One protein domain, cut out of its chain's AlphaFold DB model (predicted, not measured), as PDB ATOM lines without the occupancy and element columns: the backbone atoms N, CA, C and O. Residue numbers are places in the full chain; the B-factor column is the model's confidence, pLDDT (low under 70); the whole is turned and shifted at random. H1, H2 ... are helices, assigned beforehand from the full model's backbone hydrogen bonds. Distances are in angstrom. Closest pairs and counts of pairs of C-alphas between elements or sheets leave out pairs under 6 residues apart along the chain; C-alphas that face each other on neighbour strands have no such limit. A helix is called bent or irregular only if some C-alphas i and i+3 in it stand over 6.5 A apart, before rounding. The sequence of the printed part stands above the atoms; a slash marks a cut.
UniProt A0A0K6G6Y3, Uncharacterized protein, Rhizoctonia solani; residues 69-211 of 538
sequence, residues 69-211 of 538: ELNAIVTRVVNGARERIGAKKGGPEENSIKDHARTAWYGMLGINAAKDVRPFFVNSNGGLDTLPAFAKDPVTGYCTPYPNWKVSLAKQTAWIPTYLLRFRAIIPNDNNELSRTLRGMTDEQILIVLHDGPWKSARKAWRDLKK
ATOM      1  N   GLU A  69     -20.680 123.035   8.935       95.06
ATOM      2  CA  GLU A  69     -19.492 123.731   9.429       95.06
ATOM      3  C   GLU A  69     -18.319 123.586   8.454       95.06
ATOM      4  O   GLU A  69     -17.704 124.579   8.057       95.06
ATOM      5  N   LEU A  70     -18.045 122.364   7.989       95.38
ATOM      6  CA  LEU A  70     -16.985 122.124   7.021       95.38
ATOM      7  C   LEU A  70     -17.260 122.855   5.699       95.38
ATOM      8  O   LEU A  70     -16.352 123.461   5.133       95.38
ATOM      9  N   ASN A  71     -18.505 122.856   5.218       94.88
ATOM     10  CA  ASN A  71     -18.892 123.609   4.022       94.88
ATOM     11  C   ASN A  71     -18.639 125.122   4.191       94.88
ATOM     12  O   ASN A  71     -18.150 125.783   3.262       94.88
ATOM     13  N   ALA A  72     -18.906 125.670   5.381       96.00
ATOM     14  CA  ALA A  72     -18.616 127.062   5.713       96.00
ATOM     15  C   ALA A  72     -17.103 127.349   5.732       96.00
ATOM     16  O   ALA A  72     -16.662 128.342   5.141       96.00
ATOM     17  N   ILE A  73     -16.297 126.461   6.329       96.62
ATOM     18  CA  ILE A  73     -14.828 126.562   6.320       96.62
ATOM     19  C   ILE A  73     -14.306 126.536   4.881       96.62
ATOM     20  O   ILE A  73     -13.545 127.417   4.486       96.62
ATOM     21  N   VAL A  74     -14.744 125.582   4.053       96.38
ATOM     22  CA  VAL A  74     -14.298 125.478   2.652       96.38
ATOM     23  C   VAL A  74     -14.627 126.756   1.880       96.38
ATOM     24  O   VAL A  74     -13.790 127.262   1.127       96.38
ATOM     25  N   THR A  75     -15.822 127.312   2.080       96.25
ATOM     26  CA  THR A  75     -16.237 128.569   1.446       96.25
ATOM     27  C   THR A  75     -15.337 129.728   1.873       96.25
ATOM     28  O   THR A  75     -14.850 130.474   1.019       96.25
ATOM     29  N   ARG A  76     -15.037 129.843   3.173       95.44
ATOM     30  CA  ARG A  76     -14.118 130.849   3.722       95.44
ATOM     31  C   ARG A  76     -12.713 130.713   3.139       95.44
ATOM     32  O   ARG A  76     -12.156 131.694   2.649       95.44
ATOM     33  N   VAL A  77     -12.175 129.494   3.096       94.88
ATOM     34  CA  VAL A  77     -10.853 129.197   2.526       94.88
ATOM     35  C   VAL A  77     -10.787 129.610   1.057       94.88
ATOM     36  O   VAL A  77      -9.819 130.258   0.651       94.88
ATOM     37  N   VAL A  78     -11.804 129.276   0.258       93.75
ATOM     38  CA  VAL A  78     -11.852 129.620  -1.172       93.75
ATOM     39  C   VAL A  78     -11.984 131.131  -1.380       93.75
ATOM     40  O   VAL A  78     -11.279 131.686  -2.226       93.75
ATOM     41  N   ASN A  79     -12.830 131.809  -0.604       93.56
ATOM     42  CA  ASN A  79     -13.053 133.250  -0.730       93.56
ATOM     43  C   ASN A  79     -11.832 134.067  -0.272       93.56
ATOM     44  O   ASN A  79     -11.414 134.986  -0.976       93.56
ATOM     45  N   GLY A  80     -11.188 133.669   0.829       90.38
ATOM     46  CA  GLY A  80      -9.964 134.296   1.347       90.38
ATOM     47  C   GLY A  80      -8.695 133.972   0.546       90.38
ATOM     48  O   GLY A  80      -7.602 134.408   0.897       90.38
ATOM     49  N   ALA A  81      -8.787 133.197  -0.542       87.50
ATOM     50  CA  ALA A  81      -7.610 132.751  -1.291       87.50
ATOM     51  C   ALA A  81      -6.788 133.893  -1.899       87.50
ATOM     52  O   ALA A  81      -5.581 133.740  -2.077       87.50
ATOM     53  N   ARG A  82      -7.417 135.030  -2.222       83.75
ATOM     54  CA  ARG A  82      -6.718 136.200  -2.782       83.75
ATOM     55  C   ARG A  82      -5.825 136.891  -1.756       83.75
ATOM     56  O   ARG A  82      -4.743 137.336  -2.119       83.75
ATOM     57  N   GLU A  83      -6.250 136.923  -0.500       84.50
ATOM     58  CA  GLU A  83      -5.536 137.576   0.604       84.50
ATOM     59  C   GLU A  83      -4.271 136.807   1.003       84.50
ATOM     60  O   GLU A  83      -3.297 137.389   1.464       84.50
ATOM     61  N   ARG A  84      -4.241 135.493   0.745       84.00
ATOM     62  CA  ARG A  84      -3.085 134.627   1.026       84.00
ATOM     63  C   ARG A  84      -2.018 134.634  -0.076       84.00
ATOM     64  O   ARG A  84      -0.959 134.016   0.076       84.00
ATOM     65  N   ILE A  85      -2.262 135.299  -1.210       66.81
ATOM     66  CA  ILE A  85      -1.294 135.372  -2.314       66.81
ATOM     67  C   ILE A  85      -0.099 136.228  -1.873       66.81
ATOM     68  O   ILE A  85      -0.228 137.427  -1.679       66.81
ATOM     69  N   GLY A  86       1.077 135.607  -1.751       60.59
ATOM     70  CA  GLY A  86       2.323 136.289  -1.368       60.59
ATOM     71  C   GLY A  86       2.690 136.182   0.115       60.59
ATOM     72  O   GLY A  86       3.815 136.508   0.469       60.59
ATOM     73  N   ALA A  87       1.816 135.633   0.964       60.97
ATOM     74  CA  ALA A  87       2.070 135.435   2.399       60.97
ATOM     75  C   ALA A  87       2.937 134.198   2.728       60.97
ATOM     76  O   ALA A  87       3.077 133.820   3.891       60.97
ATOM     77  N   LYS A  88       3.504 133.527   1.716       63.50
ATOM     78  CA  LYS A  88       4.300 132.307   1.908       63.50
ATOM     79  C   LYS A  88       5.683 132.695   2.407       63.50
ATOM     80  O   LYS A  88       6.482 133.211   1.630       63.50
ATOM     81  N   LYS A  89       5.950 132.446   3.691       63.50
ATOM     82  CA  LYS A  89       7.264 132.700   4.292       63.50
ATOM     83  C   LYS A  89       8.348 131.821   3.662       63.50
ATOM     84  O   LYS A  89       9.487 132.264   3.580       63.50
ATOM     85  N   GLY A  90       7.982 130.655   3.122       67.81
ATOM     86  CA  GLY A  90       8.942 129.696   2.593       67.81
ATOM     87  C   GLY A  90       9.772 129.091   3.726       67.81
ATOM     88  O   GLY A  90      10.025 129.720   4.748       67.81
ATOM     89  N   GLY A  91      10.177 127.836   3.576       81.88
ATOM     90  CA  GLY A  91      11.021 127.179   4.569       81.88
ATOM     91  C   GLY A  91      10.933 125.658   4.498       81.88
ATOM     92  O   GLY A  91      10.018 125.135   3.853       81.88
ATOM     93  N   PRO A  92      11.873 124.947   5.147       84.06
ATOM     94  CA  PRO A  92      11.877 123.486   5.203       84.06
ATOM     95  C   PRO A  92      10.562 122.925   5.757       84.06
ATOM     96  O   PRO A  92       9.949 122.077   5.122       84.06
ATOM     97  N   GLU A  93      10.069 123.486   6.864       84.56
ATOM     98  CA  GLU A  93       8.828 123.050   7.514       84.56
ATOM     99  C   GLU A  93       7.591 123.239   6.613       84.56
ATOM    100  O   GLU A  93       6.815 122.307   6.402       84.56
ATOM    101  N   GLU A  94       7.434 124.415   5.987       85.69
ATOM    102  CA  GLU A  94       6.311 124.681   5.071       85.69
ATOM    103  C   GLU A  94       6.354 123.757   3.837       85.69
ATOM    104  O   GLU A  94       5.312 123.395   3.280       85.69
ATOM    105  N   ASN A  95       7.551 123.368   3.386       88.50
ATOM    106  CA  ASN A  95       7.714 122.410   2.296       88.50
ATOM    107  C   ASN A  95       7.310 120.999   2.732       88.50
ATOM    108  O   ASN A  95       6.528 120.372   2.019       88.50
ATOM    109  N   SER A  96       7.727 120.554   3.919       92.31
ATOM    110  CA  SER A  96       7.329 119.262   4.486       92.31
ATOM    111  C   SER A  96       5.813 119.149   4.676       92.31
ATOM    112  O   SER A  96       5.225 118.136   4.306       92.31
ATOM    113  N   ILE A  97       5.142 120.207   5.146       93.50
ATOM    114  CA  ILE A  97       3.672 120.232   5.264       93.50
ATOM    115  C   ILE A  97       3.006 120.112   3.883       93.50
ATOM    116  O   ILE A  97       2.034 119.374   3.705       93.50
ATOM    117  N   LYS A  98       3.528 120.811   2.866       92.38
ATOM    118  CA  LYS A  98       3.013 120.702   1.489       92.38
ATOM    119  C   LYS A  98       3.273 119.332   0.872       92.38
ATOM    120  O   LYS A  98       2.466 118.898   0.049       92.38
ATOM    121  N   ASP A  99       4.400 118.705   1.190       94.19
ATOM    122  CA  ASP A  99       4.743 117.357   0.743       94.19
ATOM    123  C   ASP A  99       3.781 116.347   1.372       94.19
ATOM    124  O   ASP A  99       3.157 115.580   0.642       94.19
ATOM    125  N   HIS A 100       3.531 116.446   2.680       95.88
ATOM    126  CA  HIS A 100       2.520 115.650   3.383       95.88
ATOM    127  C   HIS A 100       1.128 115.806   2.762       95.88
ATOM    128  O   HIS A 100       0.471 114.824   2.410       95.88
ATOM    129  N   ALA A 101       0.703 117.051   2.524       96.25
ATOM    130  CA  ALA A 101      -0.570 117.350   1.877       96.25
ATOM    131  C   ALA A 101      -0.673 116.752   0.464       96.25
ATOM    132  O   ALA A 101      -1.753 116.303   0.069       96.25
ATOM    133  N   ARG A 102       0.431 116.751  -0.298       95.75
ATOM    134  CA  ARG A 102       0.524 116.123  -1.625       95.75
ATOM    135  C   ARG A 102       0.436 114.607  -1.529       95.75
ATOM    136  O   ARG A 102      -0.351 114.033  -2.272       95.75
ATOM    137  N   THR A 103       1.154 113.977  -0.604       95.69
ATOM    138  CA  THR A 103       1.101 112.526  -0.374       95.69
ATOM    139  C   THR A 103      -0.305 112.074   0.013       95.69
ATOM    140  O   THR A 103      -0.830 111.136  -0.586       95.69
ATOM    141  N   ALA A 104      -0.968 112.784   0.932       96.31
ATOM    142  CA  ALA A 104      -2.359 112.512   1.297       96.31
ATOM    143  C   ALA A 104      -3.304 112.642   0.092       96.31
ATOM    144  O   ALA A 104      -4.149 111.779  -0.141       96.31
ATOM    145  N   TRP A 105      -3.137 113.706  -0.700       95.50
ATOM    146  CA  TRP A 105      -3.958 113.992  -1.877       95.50
ATOM    147  C   TRP A 105      -3.795 112.942  -2.980       95.50
ATOM    148  O   TRP A 105      -4.772 112.391  -3.482       95.50
ATOM    149  N   TYR A 106      -2.551 112.656  -3.351       94.94
ATOM    150  CA  TYR A 106      -2.192 111.688  -4.380       94.94
ATOM    151  C   TYR A 106      -2.585 110.270  -3.970       94.94
ATOM    152  O   TYR A 106      -3.208 109.565  -4.764       94.94
ATOM    153  N   GLY A 107      -2.352 109.905  -2.707       92.56
ATOM    154  CA  GLY A 107      -2.806 108.639  -2.142       92.56
ATOM    155  C   GLY A 107      -4.330 108.493  -2.147       92.56
ATOM    156  O   GLY A 107      -4.827 107.424  -2.483       92.56
ATOM    157  N   MET A 108      -5.079 109.559  -1.840       93.44
ATOM    158  CA  MET A 108      -6.548 109.544  -1.900       93.44
ATOM    159  C   MET A 108      -7.071 109.317  -3.326       93.44
ATOM    160  O   MET A 108      -8.046 108.598  -3.517       93.44
ATOM    161  N   LEU A 109      -6.438 109.928  -4.330       91.75
ATOM    162  CA  LEU A 109      -6.856 109.807  -5.732       91.75
ATOM    163  C   LEU A 109      -6.264 108.585  -6.455       91.75
ATOM    164  O   LEU A 109      -6.643 108.310  -7.595       91.75
ATOM    165  N   GLY A 110      -5.310 107.884  -5.835       89.19
ATOM    166  CA  GLY A 110      -4.542 106.817  -6.480       89.19
ATOM    167  C   GLY A 110      -3.751 107.316  -7.694       89.19
ATOM    168  O   GLY A 110      -3.781 106.690  -8.753       89.19
ATOM    169  N   ILE A 111      -3.117 108.485  -7.586       90.25
ATOM    170  CA  ILE A 111      -2.252 109.061  -8.630       90.25
ATOM    171  C   ILE A 111      -0.851 109.293  -8.066       90.25
ATOM    172  O   ILE A 111      -0.706 109.421  -6.859       90.25
ATOM    173  N   ASN A 112       0.172 109.390  -8.918       88.19
ATOM    174  CA  ASN A 112       1.555 109.594  -8.462       88.19
ATOM    175  C   ASN A 112       1.965 111.071  -8.486       88.19
ATOM    176  O   ASN A 112       2.776 111.516  -7.676       88.19
ATOM    177  N   ALA A 113       1.406 111.851  -9.412       89.56
ATOM    178  CA  ALA A 113       1.690 113.272  -9.539       89.56
ATOM    179  C   ALA A 113       0.503 114.057 -10.115       89.56
ATOM    180  O   ALA A 113      -0.421 113.510 -10.713       89.56
ATOM    181  N   ALA A 114       0.565 115.389 -10.017       88.25
ATOM    182  CA  ALA A 114      -0.458 116.279 -10.584       88.25
ATOM    183  C   ALA A 114      -0.631 116.148 -12.110       88.25
ATOM    184  O   ALA A 114      -1.675 116.523 -12.629       88.25
ATOM    185  N   LYS A 115       0.370 115.640 -12.836       87.75
ATOM    186  CA  LYS A 115       0.265 115.374 -14.281       87.75
ATOM    187  C   LYS A 115      -0.614 114.155 -14.600       87.75
ATOM    188  O   LYS A 115      -1.132 114.073 -15.705       87.75
ATOM    189  N   ASP A 116      -0.827 113.272 -13.624       89.44
ATOM    190  CA  ASP A 116      -1.605 112.035 -13.759       89.44
ATOM    191  C   ASP A 116      -3.087 112.250 -13.388       89.44
ATOM    192  O   ASP A 116      -3.800 111.315 -13.019       89.44
ATOM    193  N   VAL A 117      -3.562 113.503 -13.427       91.12
ATOM    194  CA  VAL A 117      -4.952 113.850 -13.098       91.12
ATOM    195  C   VAL A 117      -5.941 113.080 -13.974       91.12
ATOM    196  O   VAL A 117      -5.871 113.074 -15.203       91.12
ATOM    197  N   ARG A 118      -6.901 112.443 -13.304       90.69
ATOM    198  CA  ARG A 118      -7.962 111.631 -13.907       90.69
ATOM    199  C   ARG A 118      -9.084 112.516 -14.469       90.69
ATOM    200  O   ARG A 118      -9.200 113.671 -14.061       90.69
ATOM    201  N   PRO A 119      -9.930 112.022 -15.392       93.56
ATOM    202  CA  PRO A 119     -11.103 112.775 -15.833       93.56
ATOM    203  C   PRO A 119     -12.094 112.999 -14.684       93.56
ATOM    204  O   PRO A 119     -12.086 112.267 -13.702       93.56
ATOM    205  N   PHE A 120     -12.971 113.987 -14.830       93.31
ATOM    206  CA  PHE A 120     -14.107 114.195 -13.926       93.31
ATOM    207  C   PHE A 120     -15.369 113.532 -14.488       93.31
ATOM    208  O   PHE A 120     -15.434 113.256 -15.688       93.31
ATOM    209  N   PHE A 121     -16.383 113.329 -13.647       91.50
ATOM    210  CA  PHE A 121     -17.665 112.742 -14.036       91.50
ATOM    211  C   PHE A 121     -18.831 113.696 -13.753       91.50
ATOM    212  O   PHE A 121     -18.727 114.640 -12.963       91.50
ATOM    213  N   VAL A 122     -19.925 113.469 -14.473       88.62
ATOM    214  CA  VAL A 122     -21.209 114.145 -14.293       88.62
ATOM    215  C   VAL A 122     -22.286 113.086 -14.110       88.62
ATOM    216  O   VAL A 122     -22.199 112.016 -14.716       88.62
ATOM    217  N   ASN A 123     -23.263 113.374 -13.256       86.12
ATOM    218  CA  ASN A 123     -24.375 112.465 -12.999       86.12
ATOM    219  C   ASN A 123     -25.420 112.548 -14.128       86.12
ATOM    220  O   ASN A 123     -25.315 113.379 -15.035       86.12
ATOM    221  N   SER A 124     -26.449 111.700 -14.062       80.25
ATOM    222  CA  SER A 124     -27.559 111.661 -15.028       80.25
ATOM    223  C   SER A 124     -28.276 113.005 -15.199       80.25
ATOM    224  O   SER A 124     -28.815 113.284 -16.264       80.25
ATOM    225  N   ASN A 125     -28.240 113.857 -14.174       82.69
ATOM    226  CA  ASN A 125     -28.907 115.156 -14.151       82.69
ATOM    227  C   ASN A 125     -27.974 116.295 -14.614       82.69
ATOM    228  O   ASN A 125     -28.296 117.469 -14.443       82.69
ATOM    229  N   GLY A 126     -26.785 115.973 -15.138       81.38
ATOM    230  CA  GLY A 126     -25.765 116.950 -15.536       81.38
ATOM    231  C   GLY A 126     -25.043 117.632 -14.364       81.38
ATOM    232  O   GLY A 126     -24.217 118.521 -14.577       81.38
ATOM    233  N   GLY A 127     -25.334 117.218 -13.129       87.31
ATOM    234  CA  GLY A 127     -24.673 117.667 -11.910       87.31
ATOM    235  C   GLY A 127     -23.303 117.019 -11.704       87.31
ATOM    236  O   GLY A 127     -22.890 116.117 -12.432       87.31
ATOM    237  N   LEU A 128     -22.575 117.493 -10.694       89.69
ATOM    238  CA  LEU A 128     -21.243 116.983 -10.369       89.69
ATOM    239  C   LEU A 128     -21.335 115.577  -9.786       89.69
ATOM    240  O   LEU A 128     -22.017 115.373  -8.786       89.69
ATOM    241  N   ASP A 129     -20.590 114.643 -10.372       90.38
ATOM    242  CA  ASP A 129     -20.431 113.303  -9.820       90.38
ATOM    243  C   ASP A 129     -18.989 113.116  -9.348       90.38
ATOM    244  O   ASP A 129     -18.093 112.761 -10.115       90.38
ATOM    245  N   THR A 130     -18.749 113.474  -8.085       91.94
ATOM    246  CA  THR A 130     -17.400 113.441  -7.493       91.94
ATOM    247  C   THR A 130     -17.106 112.182  -6.690       91.94
ATOM    248  O   THR A 130     -15.953 111.946  -6.330       91.94
ATOM    249  N   LEU A 131     -18.133 111.365  -6.459       91.38
ATOM    250  CA  LEU A 131     -18.063 110.049  -5.833       91.38
ATOM    251  C   LEU A 131     -18.876 109.069  -6.700       91.38
ATOM    252  O   LEU A 131     -19.931 108.596  -6.274       91.38
ATOM    253  N   PRO A 132     -18.430 108.801  -7.943       88.19
ATOM    254  CA  PRO A 132     -19.223 108.044  -8.895       88.19
ATOM    255  C   PRO A 132     -19.389 106.592  -8.456       88.19
ATOM    256  O   PRO A 132     -18.430 105.941  -8.043       88.19
ATOM    257  N   ALA A 133     -20.588 106.034  -8.641       83.75
ATOM    258  CA  ALA A 133     -20.921 104.677  -8.196       83.75
ATOM    259  C   ALA A 133     -19.950 103.602  -8.725       83.75
ATOM    260  O   ALA A 133     -19.612 102.662  -8.009       83.75
ATOM    261  N   PHE A 134     -19.422 103.759  -9.948       82.94
ATOM    262  CA  PHE A 134     -18.442 102.811 -10.491       82.94
ATOM    263  C   PHE A 134     -17.135 102.779  -9.684       82.94
ATOM    264  O   PHE A 134     -16.439 101.770  -9.726       82.94
ATOM    265  N   ALA A 135     -16.798 103.848  -8.955       86.19
ATOM    266  CA  ALA A 135     -15.621 103.959  -8.099       86.19
ATOM    267  C   ALA A 135     -15.875 103.489  -6.654       86.19
ATOM    268  O   ALA A 135     -14.916 103.358  -5.895       86.19
ATOM    269  N   LYS A 136     -17.118 103.120  -6.310       85.06
ATOM    270  CA  LYS A 136     -17.488 102.519  -5.021       85.06
ATOM    271  C   LYS A 136     -17.000 101.076  -4.909       85.06
ATOM    272  O   LYS A 136     -17.383 100.226  -5.712       85.06
ATOM    273  N   ASP A 137     -16.134 100.804  -3.946       81.06
ATOM    274  CA  ASP A 137     -15.747  99.452  -3.556       81.06
ATOM    275  C   ASP A 137     -16.984  98.706  -3.015       81.06
ATOM    276  O   ASP A 137     -17.603  99.181  -2.060       81.06
ATOM    277  N   PRO A 138     -17.376  97.565  -3.609       72.56
ATOM    278  CA  PRO A 138     -18.544  96.807  -3.161       72.56
ATOM    279  C   PRO A 138     -18.371  96.196  -1.763       72.56
ATOM    280  O   PRO A 138     -19.363  95.878  -1.118       72.56
ATOM    281  N   VAL A 139     -17.131  96.012  -1.299       72.88
ATOM    282  CA  VAL A 139     -16.818  95.388  -0.009       72.88
ATOM    283  C   VAL A 139     -16.792  96.409   1.112       72.88
ATOM    284  O   VAL A 139     -17.437  96.200   2.135       72.88
ATOM    285  N   THR A 140     -16.001  97.470   0.958       79.38
ATOM    286  CA  THR A 140     -15.860  98.480   2.014       79.38
ATOM    287  C   THR A 140     -16.948  99.537   1.936       79.38
ATOM    288  O   THR A 140     -17.198 100.205   2.927       79.38
ATOM    289  N   GLY A 141     -17.572  99.702   0.765       79.31
ATOM    290  CA  GLY A 141     -18.424 100.831   0.418       79.31
ATOM    291  C   GLY A 141     -17.632 102.077   0.010       79.31
ATOM    292  O   GLY A 141     -18.234 103.035  -0.467       79.31
ATOM    293  N   TYR A 142     -16.307 102.104   0.195       86.25
ATOM    294  CA  TYR A 142     -15.497 103.299  -0.020       86.25
ATOM    295  C   TYR A 142     -15.484 103.690  -1.491       86.25
ATOM    296  O   TYR A 142     -15.173 102.884  -2.365       86.25
ATOM    297  N   CYS A 143     -15.795 104.947  -1.774       88.81
ATOM    298  CA  CYS A 143     -15.720 105.515  -3.101       88.81
ATOM    299  C   CYS A 143     -14.457 106.360  -3.244       88.81
ATOM    300  O   CYS A 143     -14.291 107.385  -2.574       88.81
ATOM    301  N   THR A 144     -13.593 105.962  -4.177       90.44
ATOM    302  CA  THR A 144     -12.444 106.780  -4.575       90.44
ATOM    303  C   THR A 144     -12.940 108.090  -5.199       90.44
ATOM    304  O   THR A 144     -13.745 108.040  -6.136       90.44
ATOM    305  N   PRO A 145     -12.481 109.262  -4.727       93.31
ATOM    306  CA  PRO A 145     -12.929 110.541  -5.268       93.31
ATOM    307  C   PRO A 145     -12.505 110.805  -6.714       93.31
ATOM    308  O   PRO A 145     -11.377 110.519  -7.116       93.31
ATOM    309  N   TYR A 146     -13.390 111.467  -7.464       93.69
ATOM    310  CA  TYR A 146     -13.145 112.002  -8.807       93.69
ATOM    311  C   TYR A 146     -13.472 113.505  -8.856       93.69
ATOM    312  O   TYR A 146     -14.552 113.900  -9.304       93.69
ATOM    313  N   PRO A 147     -12.561 114.376  -8.386       94.88
ATOM    314  CA  PRO A 147     -12.817 115.809  -8.328       94.88
ATOM    315  C   PRO A 147     -13.066 116.438  -9.703       94.88
ATOM    316  O   PRO A 147     -12.491 116.038 -10.717       94.88
ATOM    317  N   ASN A 148     -13.883 117.491  -9.737       94.25
ATOM    318  CA  ASN A 148     -14.159 118.245 -10.952       94.25
ATOM    319  C   ASN A 148     -13.221 119.450 -11.096       94.25
ATOM    320  O   ASN A 148     -13.337 120.461 -10.402       94.25
ATOM    321  N   TRP A 149     -12.320 119.381 -12.071       92.62
ATOM    322  CA  TRP A 149     -11.283 120.393 -12.289       92.62
ATOM    323  C   TRP A 149     -11.800 121.722 -12.860       92.62
ATOM    324  O   TRP A 149     -11.146 122.766 -12.709       92.62
ATOM    325  N   LYS A 150     -12.969 121.702 -13.519       90.88
ATOM    326  CA  LYS A 150     -13.603 122.894 -14.107       90.88
ATOM    327  C   LYS A 150     -14.291 123.749 -13.035       90.88
ATOM    328  O   LYS A 150     -14.428 124.957 -13.219       90.88
ATOM    329  N   VAL A 151     -14.641 123.161 -11.894       92.50
ATOM    330  CA  VAL A 151     -15.426 123.808 -10.839       92.50
ATOM    331  C   VAL A 151     -14.551 124.231  -9.646       92.50
ATOM    332  O   VAL A 151     -13.437 123.740  -9.459       92.50
ATOM    333  N   SER A 152     -15.000 125.220  -8.865       92.75
ATOM    334  CA  SER A 152     -14.327 125.632  -7.624       92.75
ATOM    335  C   SER A 152     -14.408 124.542  -6.550       92.75
ATOM    336  O   SER A 152     -15.300 123.697  -6.586       92.75
ATOM    337  N   LEU A 153     -13.488 124.566  -5.578       94.12
ATOM    338  CA  LEU A 153     -13.474 123.595  -4.476       94.12
ATOM    339  C   LEU A 153     -14.753 123.679  -3.622       94.12
ATOM    340  O   LEU A 153     -15.333 122.656  -3.280       94.12
ATOM    341  N   ALA A 154     -15.254 124.896  -3.382       94.25
ATOM    342  CA  ALA A 154     -16.465 125.150  -2.593       94.25
ATOM    343  C   ALA A 154     -17.758 124.555  -3.178       94.25
ATOM    344  O   ALA A 154     -18.756 124.468  -2.481       94.25
ATOM    345  N   LYS A 155     -17.760 124.144  -4.451       93.62
ATOM    346  CA  LYS A 155     -18.928 123.540  -5.110       93.62
ATOM    347  C   LYS A 155     -18.857 122.010  -5.186       93.62
ATOM    348  O   LYS A 155     -19.708 121.403  -5.820       93.62
ATOM    349  N   GLN A 156     -17.832 121.389  -4.607       93.75
ATOM    350  CA  GLN A 156     -17.587 119.947  -4.708       93.75
ATOM    351  C   GLN A 156     -17.102 119.360  -3.380       93.75
ATOM    352  O   GLN A 156     -16.095 118.662  -3.314       93.75
ATOM    353  N   THR A 157     -17.810 119.684  -2.304       94.31
ATOM    354  CA  THR A 157     -17.369 119.392  -0.937       94.31
ATOM    355  C   THR A 157     -17.533 117.933  -0.520       94.31
ATOM    356  O   THR A 157     -16.907 117.522   0.451       94.31
ATOM    357  N   ALA A 158     -18.282 117.127  -1.280       93.00
ATOM    358  CA  ALA A 158     -18.614 115.741  -0.940       93.00
ATOM    359  C   ALA A 158     -17.396 114.852  -0.624       93.00
ATOM    360  O   ALA A 158     -17.466 114.001   0.254       93.00
ATOM    361  N   TRP A 159     -16.262 115.048  -1.303       94.38
ATOM    362  CA  TRP A 159     -15.055 114.250  -1.064       94.38
ATOM    363  C   TRP A 159     -14.093 114.862  -0.038       94.38
ATOM    364  O   TRP A 159     -13.162 114.190   0.405       94.38
ATOM    365  N   ILE A 160     -14.275 116.125   0.354       95.88
ATOM    366  CA  ILE A 160     -13.340 116.846   1.233       95.88
ATOM    367  C   ILE A 160     -13.136 116.152   2.588       95.88
ATOM    368  O   ILE A 160     -11.982 116.033   3.007       95.88
ATOM    369  N   PRO A 161     -14.174 115.619   3.260       95.75
ATOM    370  CA  PRO A 161     -13.962 114.924   4.525       95.75
ATOM    371  C   PRO A 161     -13.104 113.657   4.354       95.75
ATOM    372  O   PRO A 161     -12.300 113.328   5.223       95.75
ATOM    373  N   THR A 162     -13.171 112.996   3.188       94.44
ATOM    374  CA  THR A 162     -12.289 111.861   2.856       94.44
ATOM    375  C   THR A 162     -10.821 112.295   2.788       94.44
ATOM    376  O   THR A 162      -9.940 111.580   3.269       94.44
ATOM    377  N   TYR A 163     -10.547 113.482   2.237       96.31
ATOM    378  CA  TYR A 163      -9.198 114.043   2.228       96.31
ATOM    379  C   TYR A 163      -8.697 114.347   3.640       96.31
ATOM    380  O   TYR A 163      -7.568 113.987   3.964       96.31
ATOM    381  N   LEU A 164      -9.524 114.973   4.484       96.88
ATOM    382  CA  LEU A 164      -9.149 115.312   5.861       96.88
ATOM    383  C   LEU A 164      -8.817 114.064   6.684       96.88
ATOM    384  O   LEU A 164      -7.779 114.027   7.348       96.88
ATOM    385  N   LEU A 165      -9.644 113.016   6.580       94.38
ATOM    386  CA  LEU A 165      -9.351 111.727   7.208       94.38
ATOM    387  C   LEU A 165      -8.026 111.157   6.707       94.38
ATOM    388  O   LEU A 165      -7.188 110.760   7.515       94.38
ATOM    389  N   ARG A 166      -7.795 111.152   5.388       94.50
ATOM    390  CA  ARG A 166      -6.554 110.611   4.825       94.50
ATOM    391  C   ARG A 166      -5.332 111.418   5.250       94.50
ATOM    392  O   ARG A 166      -4.318 110.814   5.579       94.50
ATOM    393  N   PHE A 167      -5.432 112.745   5.270       97.19
ATOM    394  CA  PHE A 167      -4.370 113.647   5.712       97.19
ATOM    395  C   PHE A 167      -3.932 113.329   7.138       97.19
ATOM    396  O   PHE A 167      -2.735 113.210   7.386       97.19
ATOM    397  N   ARG A 168      -4.897 113.150   8.049       97.00
ATOM    398  CA  ARG A 168      -4.635 112.795   9.448       97.00
ATOM    399  C   ARG A 168      -4.099 111.374   9.599       97.00
ATOM    400  O   ARG A 168      -3.161 111.160  10.357       97.00
ATOM    401  N   ALA A 169      -4.650 110.422   8.850       94.88
ATOM    402  CA  ALA A 169      -4.301 109.006   8.957       94.88
ATOM    403  C   ALA A 169      -2.866 108.678   8.522       94.88
ATOM    404  O   ALA A 169      -2.316 107.678   8.968       94.88
ATOM    405  N   ILE A 170      -2.264 109.484   7.641       95.81
ATOM    406  CA  ILE A 170      -0.883 109.263   7.186       95.81
ATOM    407  C   ILE A 170       0.157 110.041   8.006       95.81
ATOM    408  O   ILE A 170       1.330 110.033   7.639       95.81
ATOM    409  N   ILE A 171      -0.248 110.754   9.066       95.62
ATOM    410  CA  ILE A 171       0.706 111.423   9.960       95.62
ATOM    411  C   ILE A 171       1.473 110.336  10.724       95.62
ATOM    412  O   ILE A 171       0.834 109.498  11.363       95.62
ATOM    413  N   PRO A 172       2.816 110.328  10.692       92.06
ATOM    414  CA  PRO A 172       3.590 109.370  11.466       92.06
ATOM    415  C   PRO A 172       3.282 109.474  12.968       92.06
ATOM    416  O   PRO A 172       3.146 110.565  13.525       92.06
ATOM    417  N   ASN A 173       3.210 108.331  13.651       91.25
ATOM    418  CA  ASN A 173       2.977 108.263  15.101       91.25
ATOM    419  C   ASN A 173       4.227 108.599  15.934       91.25
ATOM    420  O   ASN A 173       4.272 108.322  17.128       91.25
ATOM    421  N   ASP A 174       5.249 109.191  15.323       92.50
ATOM    422  CA  ASP A 174       6.442 109.640  16.023       92.50
ATOM    423  C   ASP A 174       6.231 111.021  16.668       92.50
ATOM    424  O   ASP A 174       5.337 111.794  16.310       92.50
ATOM    425  N   ASN A 175       7.073 111.350  17.647       90.88
ATOM    426  CA  ASN A 175       7.059 112.646  18.335       90.88
ATOM    427  C   ASN A 175       7.939 113.697  17.644       90.88
ATOM    428  O   ASN A 175       8.337 114.692  18.263       90.88
ATOM    429  N   ASN A 176       8.238 113.492  16.358       93.56
ATOM    430  CA  ASN A 176       9.010 114.450  15.585       93.56
ATOM    431  C   ASN A 176       8.254 115.803  15.503       93.56
ATOM    432  O   ASN A 176       7.039 115.885  15.722       93.56
ATOM    433  N   GLU A 177       8.985 116.890  15.253       93.00
ATOM    434  CA  GLU A 177       8.414 118.245  15.210       93.00
ATOM    435  C   GLU A 177       7.317 118.376  14.144       93.00
ATOM    436  O   GLU A 177       6.226 118.854  14.444       93.00
ATOM    437  N   LEU A 178       7.549 117.840  12.941       92.50
ATOM    438  CA  LEU A 178       6.595 117.865  11.833       92.50
ATOM    439  C   LEU A 178       5.265 117.178  12.186       92.50
ATOM    440  O   LEU A 178       4.203 117.732  11.933       92.50
ATOM    441  N   SER A 179       5.303 115.991  12.783       94.44
ATOM    442  CA  SER A 179       4.148 115.194  13.190       94.44
ATOM    443  C   SER A 179       3.349 115.904  14.278       94.44
ATOM    444  O   SER A 179       2.117 115.897  14.235       94.44
ATOM    445  N   ARG A 180       4.020 116.581  15.224       94.75
ATOM    446  CA  ARG A 180       3.355 117.450  16.209       94.75
ATOM    447  C   ARG A 180       2.679 118.645  15.535       94.75
ATOM    448  O   ARG A 180       1.501 118.874  15.802       94.75
ATOM    449  N   THR A 181       3.365 119.335  14.622       94.88
ATOM    450  CA  THR A 181       2.786 120.447  13.852       94.88
ATOM    451  C   THR A 181       1.572 119.989  13.042       94.88
ATOM    452  O   THR A 181       0.509 120.593  13.146       94.88
ATOM    453  N   LEU A 182       1.682 118.886  12.291       95.81
ATOM    454  CA  LEU A 182       0.602 118.329  11.466       95.81
ATOM    455  C   LEU A 182      -0.618 117.913  12.300       95.81
ATOM    456  O   LEU A 182      -1.748 118.152  11.874       95.81
ATOM    457  N   ARG A 183      -0.413 117.318  13.486       95.81
ATOM    458  CA  ARG A 183      -1.506 116.979  14.420       95.81
ATOM    459  C   ARG A 183      -2.179 118.217  15.011       95.81
ATOM    460  O   ARG A 183      -3.381 118.180  15.248       95.81
ATOM    461  N   GLY A 184      -1.425 119.295  15.222       95.00
ATOM    462  CA  GLY A 184      -1.940 120.573  15.718       95.00
ATOM    463  C   GLY A 184      -2.701 121.403  14.678       95.00
ATOM    464  O   GLY A 184      -3.291 122.420  15.039       95.00
ATOM    465  N   MET A 185      -2.703 121.005  13.400       96.38
ATOM    466  CA  MET A 185      -3.385 121.764  12.353       96.38
ATOM    467  C   MET A 185      -4.910 121.665  12.459       96.38
ATOM    468  O   MET A 185      -5.486 120.576  12.556       96.38
ATOM    469  N   THR A 186      -5.577 122.811  12.333       97.00
ATOM    470  CA  THR A 186      -7.038 122.873  12.208       97.00
ATOM    471  C   THR A 186      -7.496 122.431  10.815       97.00
ATOM    472  O   THR A 186      -6.737 122.507   9.845       97.00
ATOM    473  N   ASP A 187      -8.765 122.030  10.679       96.69
ATOM    474  CA  ASP A 187      -9.357 121.700   9.371       96.69
ATOM    475  C   ASP A 187      -9.193 122.854   8.373       96.69
ATOM    476  O   ASP A 187      -8.836 122.633   7.217       96.69
ATOM    477  N   GLU A 188      -9.369 124.100   8.824       96.56
ATOM    478  CA  GLU A 188      -9.167 125.292   7.997       96.56
ATOM    479  C   GLU A 188      -7.728 125.390   7.471       96.56
ATOM    480  O   GLU A 188      -7.521 125.603   6.273       96.56
ATOM    481  N   GLN A 189      -6.724 125.171   8.325       95.31
ATOM    482  CA  GLN A 189      -5.316 125.188   7.917       95.31
ATOM    483  C   GLN A 189      -4.994 124.057   6.934       95.31
ATOM    484  O   GLN A 189      -4.329 124.294   5.922       95.31
ATOM    485  N   ILE A 190      -5.501 122.846   7.180       97.31
ATOM    486  CA  ILE A 190      -5.331 121.701   6.274       97.31
ATOM    487  C   ILE A 190      -5.946 122.021   4.901       97.31
ATOM    488  O   ILE A 190      -5.322 121.795   3.859       97.31
ATOM    489  N   LEU A 191      -7.142 122.615   4.880       97.19
ATOM    490  CA  LEU A 191      -7.831 123.011   3.651       97.19
ATOM    491  C   LEU A 191      -7.126 124.142   2.901       97.19
ATOM    492  O   LEU A 191      -7.120 124.131   1.668       97.19
ATOM    493  N   ILE A 192      -6.499 125.093   3.601       95.19
ATOM    494  CA  ILE A 192      -5.653 126.119   2.978       95.19
ATOM    495  C   ILE A 192      -4.493 125.454   2.232       95.19
ATOM    496  O   ILE A 192      -4.267 125.758   1.055       95.19
ATOM    497  N   VAL A 193      -3.793 124.512   2.873       94.75
ATOM    498  CA  VAL A 193      -2.667 123.803   2.247       94.75
ATOM    499  C   VAL A 193      -3.133 122.971   1.051       94.75
ATOM    500  O   VAL A 193      -2.498 123.030  -0.006       94.75
ATOM    501  N   LEU A 194      -4.262 122.261   1.163       96.12
ATOM    502  CA  LEU A 194      -4.890 121.548   0.044       96.12
ATOM    503  C   LEU A 194      -5.178 122.492  -1.129       96.12
ATOM    504  O   LEU A 194      -4.729 122.243  -2.252       96.12
ATOM    505  N   HIS A 195      -5.934 123.563  -0.865       95.44
ATOM    506  CA  HIS A 195      -6.438 124.490  -1.875       95.44
ATOM    507  C   HIS A 195      -5.296 125.201  -2.604       95.44
ATOM    508  O   HIS A 195      -5.272 125.233  -3.838       95.44
ATOM    509  N   ASP A 196      -4.333 125.742  -1.854       92.50
ATOM    510  CA  ASP A 196      -3.241 126.560  -2.387       92.50
ATOM    511  C   ASP A 196      -2.038 125.727  -2.874       92.50
ATOM    512  O   ASP A 196      -1.096 126.285  -3.457       92.50
ATOM    513  N   GLY A 197      -2.072 124.409  -2.652       92.19
ATOM    514  CA  GLY A 197      -1.058 123.434  -3.042       92.19
ATOM    515  C   GLY A 197      -1.574 122.418  -4.073       92.19
ATOM    516  O   GLY A 197      -1.753 122.785  -5.242       92.19
ATOM    517  N   PRO A 198      -1.757 121.133  -3.700       94.06
ATOM    518  CA  PRO A 198      -2.060 120.054  -4.642       94.06
ATOM    519  C   PRO A 198      -3.300 120.305  -5.507       94.06
ATOM    520  O   PRO A 198      -3.253 120.026  -6.706       94.06
ATOM    521  N   TRP A 199      -4.369 120.892  -4.957       94.75
ATOM    522  CA  TRP A 199      -5.586 121.202  -5.713       94.75
ATOM    523  C   TRP A 199      -5.326 122.199  -6.847       94.75
ATOM    524  O   TRP A 199      -5.660 121.952  -8.010       94.75
ATOM    525  N   LYS A 200      -4.683 123.328  -6.530       93.25
ATOM    526  CA  LYS A 200      -4.321 124.358  -7.512       93.25
ATOM    527  C   LYS A 200      -3.396 123.805  -8.596       93.25
ATOM    528  O   LYS A 200      -3.598 124.110  -9.774       93.25
ATOM    529  N   SER A 201      -2.418 122.983  -8.215       93.81
ATOM    530  CA  SER A 201      -1.502 122.319  -9.150       93.81
ATOM    531  C   SER A 201      -2.229 121.339 -10.073       93.81
ATOM    532  O   SER A 201      -2.022 121.393 -11.282       93.81
ATOM    533  N   ALA A 202      -3.136 120.514  -9.541       94.12
ATOM    534  CA  ALA A 202      -3.954 119.587 -10.324       94.12
ATOM    535  C   ALA A 202      -4.880 120.322 -11.310       94.12
ATOM    536  O   ALA A 202      -4.925 119.984 -12.491       94.12
ATOM    537  N   ARG A 203      -5.551 121.404 -10.880       94.75
ATOM    538  CA  ARG A 203      -6.366 122.244 -11.782       94.75
ATOM    539  C   ARG A 203      -5.542 122.917 -12.872       94.75
ATOM    540  O   ARG A 203      -6.042 123.134 -13.975       94.75
ATOM    541  N   LYS A 204      -4.304 123.316 -12.571       94.88
ATOM    542  CA  LYS A 204      -3.389 123.852 -13.583       94.88
ATOM    543  C   LYS A 204      -3.020 122.760 -14.588       94.88
ATOM    544  O   LYS A 204      -3.267 122.965 -15.769       94.88
ATOM    545  N   ALA A 205      -2.558 121.600 -14.118       94.62
ATOM    546  CA  ALA A 205      -2.216 120.466 -14.972       94.62
ATOM    547  C   ALA A 205      -3.384 120.060 -15.885       94.62
ATOM    548  O   ALA A 205      -3.201 119.929 -17.090       94.62
ATOM    549  N   TRP A 206      -4.607 119.977 -15.348       94.69
ATOM    550  CA  TRP A 206      -5.800 119.684 -16.146       94.69
ATOM    551  C   TRP A 206      -6.047 120.706 -17.266       94.69
ATOM    552  O   TRP A 206      -6.368 120.332 -18.392       94.69
ATOM    553  N   ARG A 207      -5.894 122.007 -16.981       93.88
ATOM    554  CA  ARG A 207      -6.024 123.058 -18.007       93.88
ATOM    555  C   ARG A 207      -4.928 122.961 -19.065       93.88
ATOM    556  O   ARG A 207      -5.211 123.178 -20.240       93.88
ATOM    557  N   ASP A 208      -3.715 122.612 -18.652       94.19
ATOM    558  CA  ASP A 208      -2.559 122.494 -19.539       94.19
ATOM    559  C   ASP A 208      -2.682 121.280 -20.486       94.19
ATOM    560  O   ASP A 208      -2.170 121.337 -21.603       94.19
ATOM    561  N   LEU A 209      -3.439 120.234 -20.110       91.81
ATOM    562  CA  LEU A 209      -3.719 119.074 -20.972       91.81
ATOM    563  C   LEU A 209      -4.566 119.404 -22.216       91.81
ATOM    564  O   LEU A 209      -4.523 118.641 -23.178       91.81
ATOM    565  N   LYS A 210      -5.348 120.499 -22.198       91.88
ATOM    566  CA  LYS A 210      -6.173 120.993 -23.326       91.88
ATOM    567  C   LYS A 210      -7.011 119.913 -24.037       91.88
ATOM    568  O   LYS A 210      -7.154 119.936 -25.256       91.88
ATOM    569  N   LYS A 211      -7.571 118.973 -23.272       91.44
ATOM    570  CA  LYS A 211      -8.365 117.863 -23.817       91.44
ATOM    571  C   LYS A 211      -9.702 118.331 -24.378       91.44
ATOM    572  O   LYS A 211     -10.417 119.096 -23.731       91.44
TER     573      LYS A 211
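Overview. This is residues 69 to 211 of the 538 residues of an uncharacterized protein of Rhizoctonia solani (UniProt A0A0K6G6Y3). Crossed helices gather round H2: H3, H4 and bent H5 touch it, H1 packs on H5a, and loop residues 110 to 156 reach one end. The printed part has 143 residues with five named helices, H1 to H5, and no named strand: all helix. It is compact, radius of gyration of the C-alphas 15.4 A, spans 46 by 37 by 31 A.

Along the chain. H1, residues 69 to 82, begins at C-alpha (-19.492, 123.731, 9.429); H2 is 92 to 109, 25.6 A long; H3, 157 to 169; H4, 177 to 183. H5, 187 to 208, one helix by hydrogen bonds, is bent, C-alphas 195 and 198 being 6.8 A apart; arm H5a ends at 195, H5b runs from 198 to C-alpha 208 (-2.559, 122.494, -19.539).

Arrangement. H2, the hub, touches H3 at a steep tilt of 59 degrees, closest C-alphas Ala 104 and Phe 167, 5.0 A. Every O i to N i+4 pair is within hydrogen-bond range except in irregular H1, 9 of 10, and irregular H3, 7 of 9.

Size, cuts and confidence. The printed part has no cut; link H2 to H3 is long; pLDDT is under 70 at residues 85 to 90.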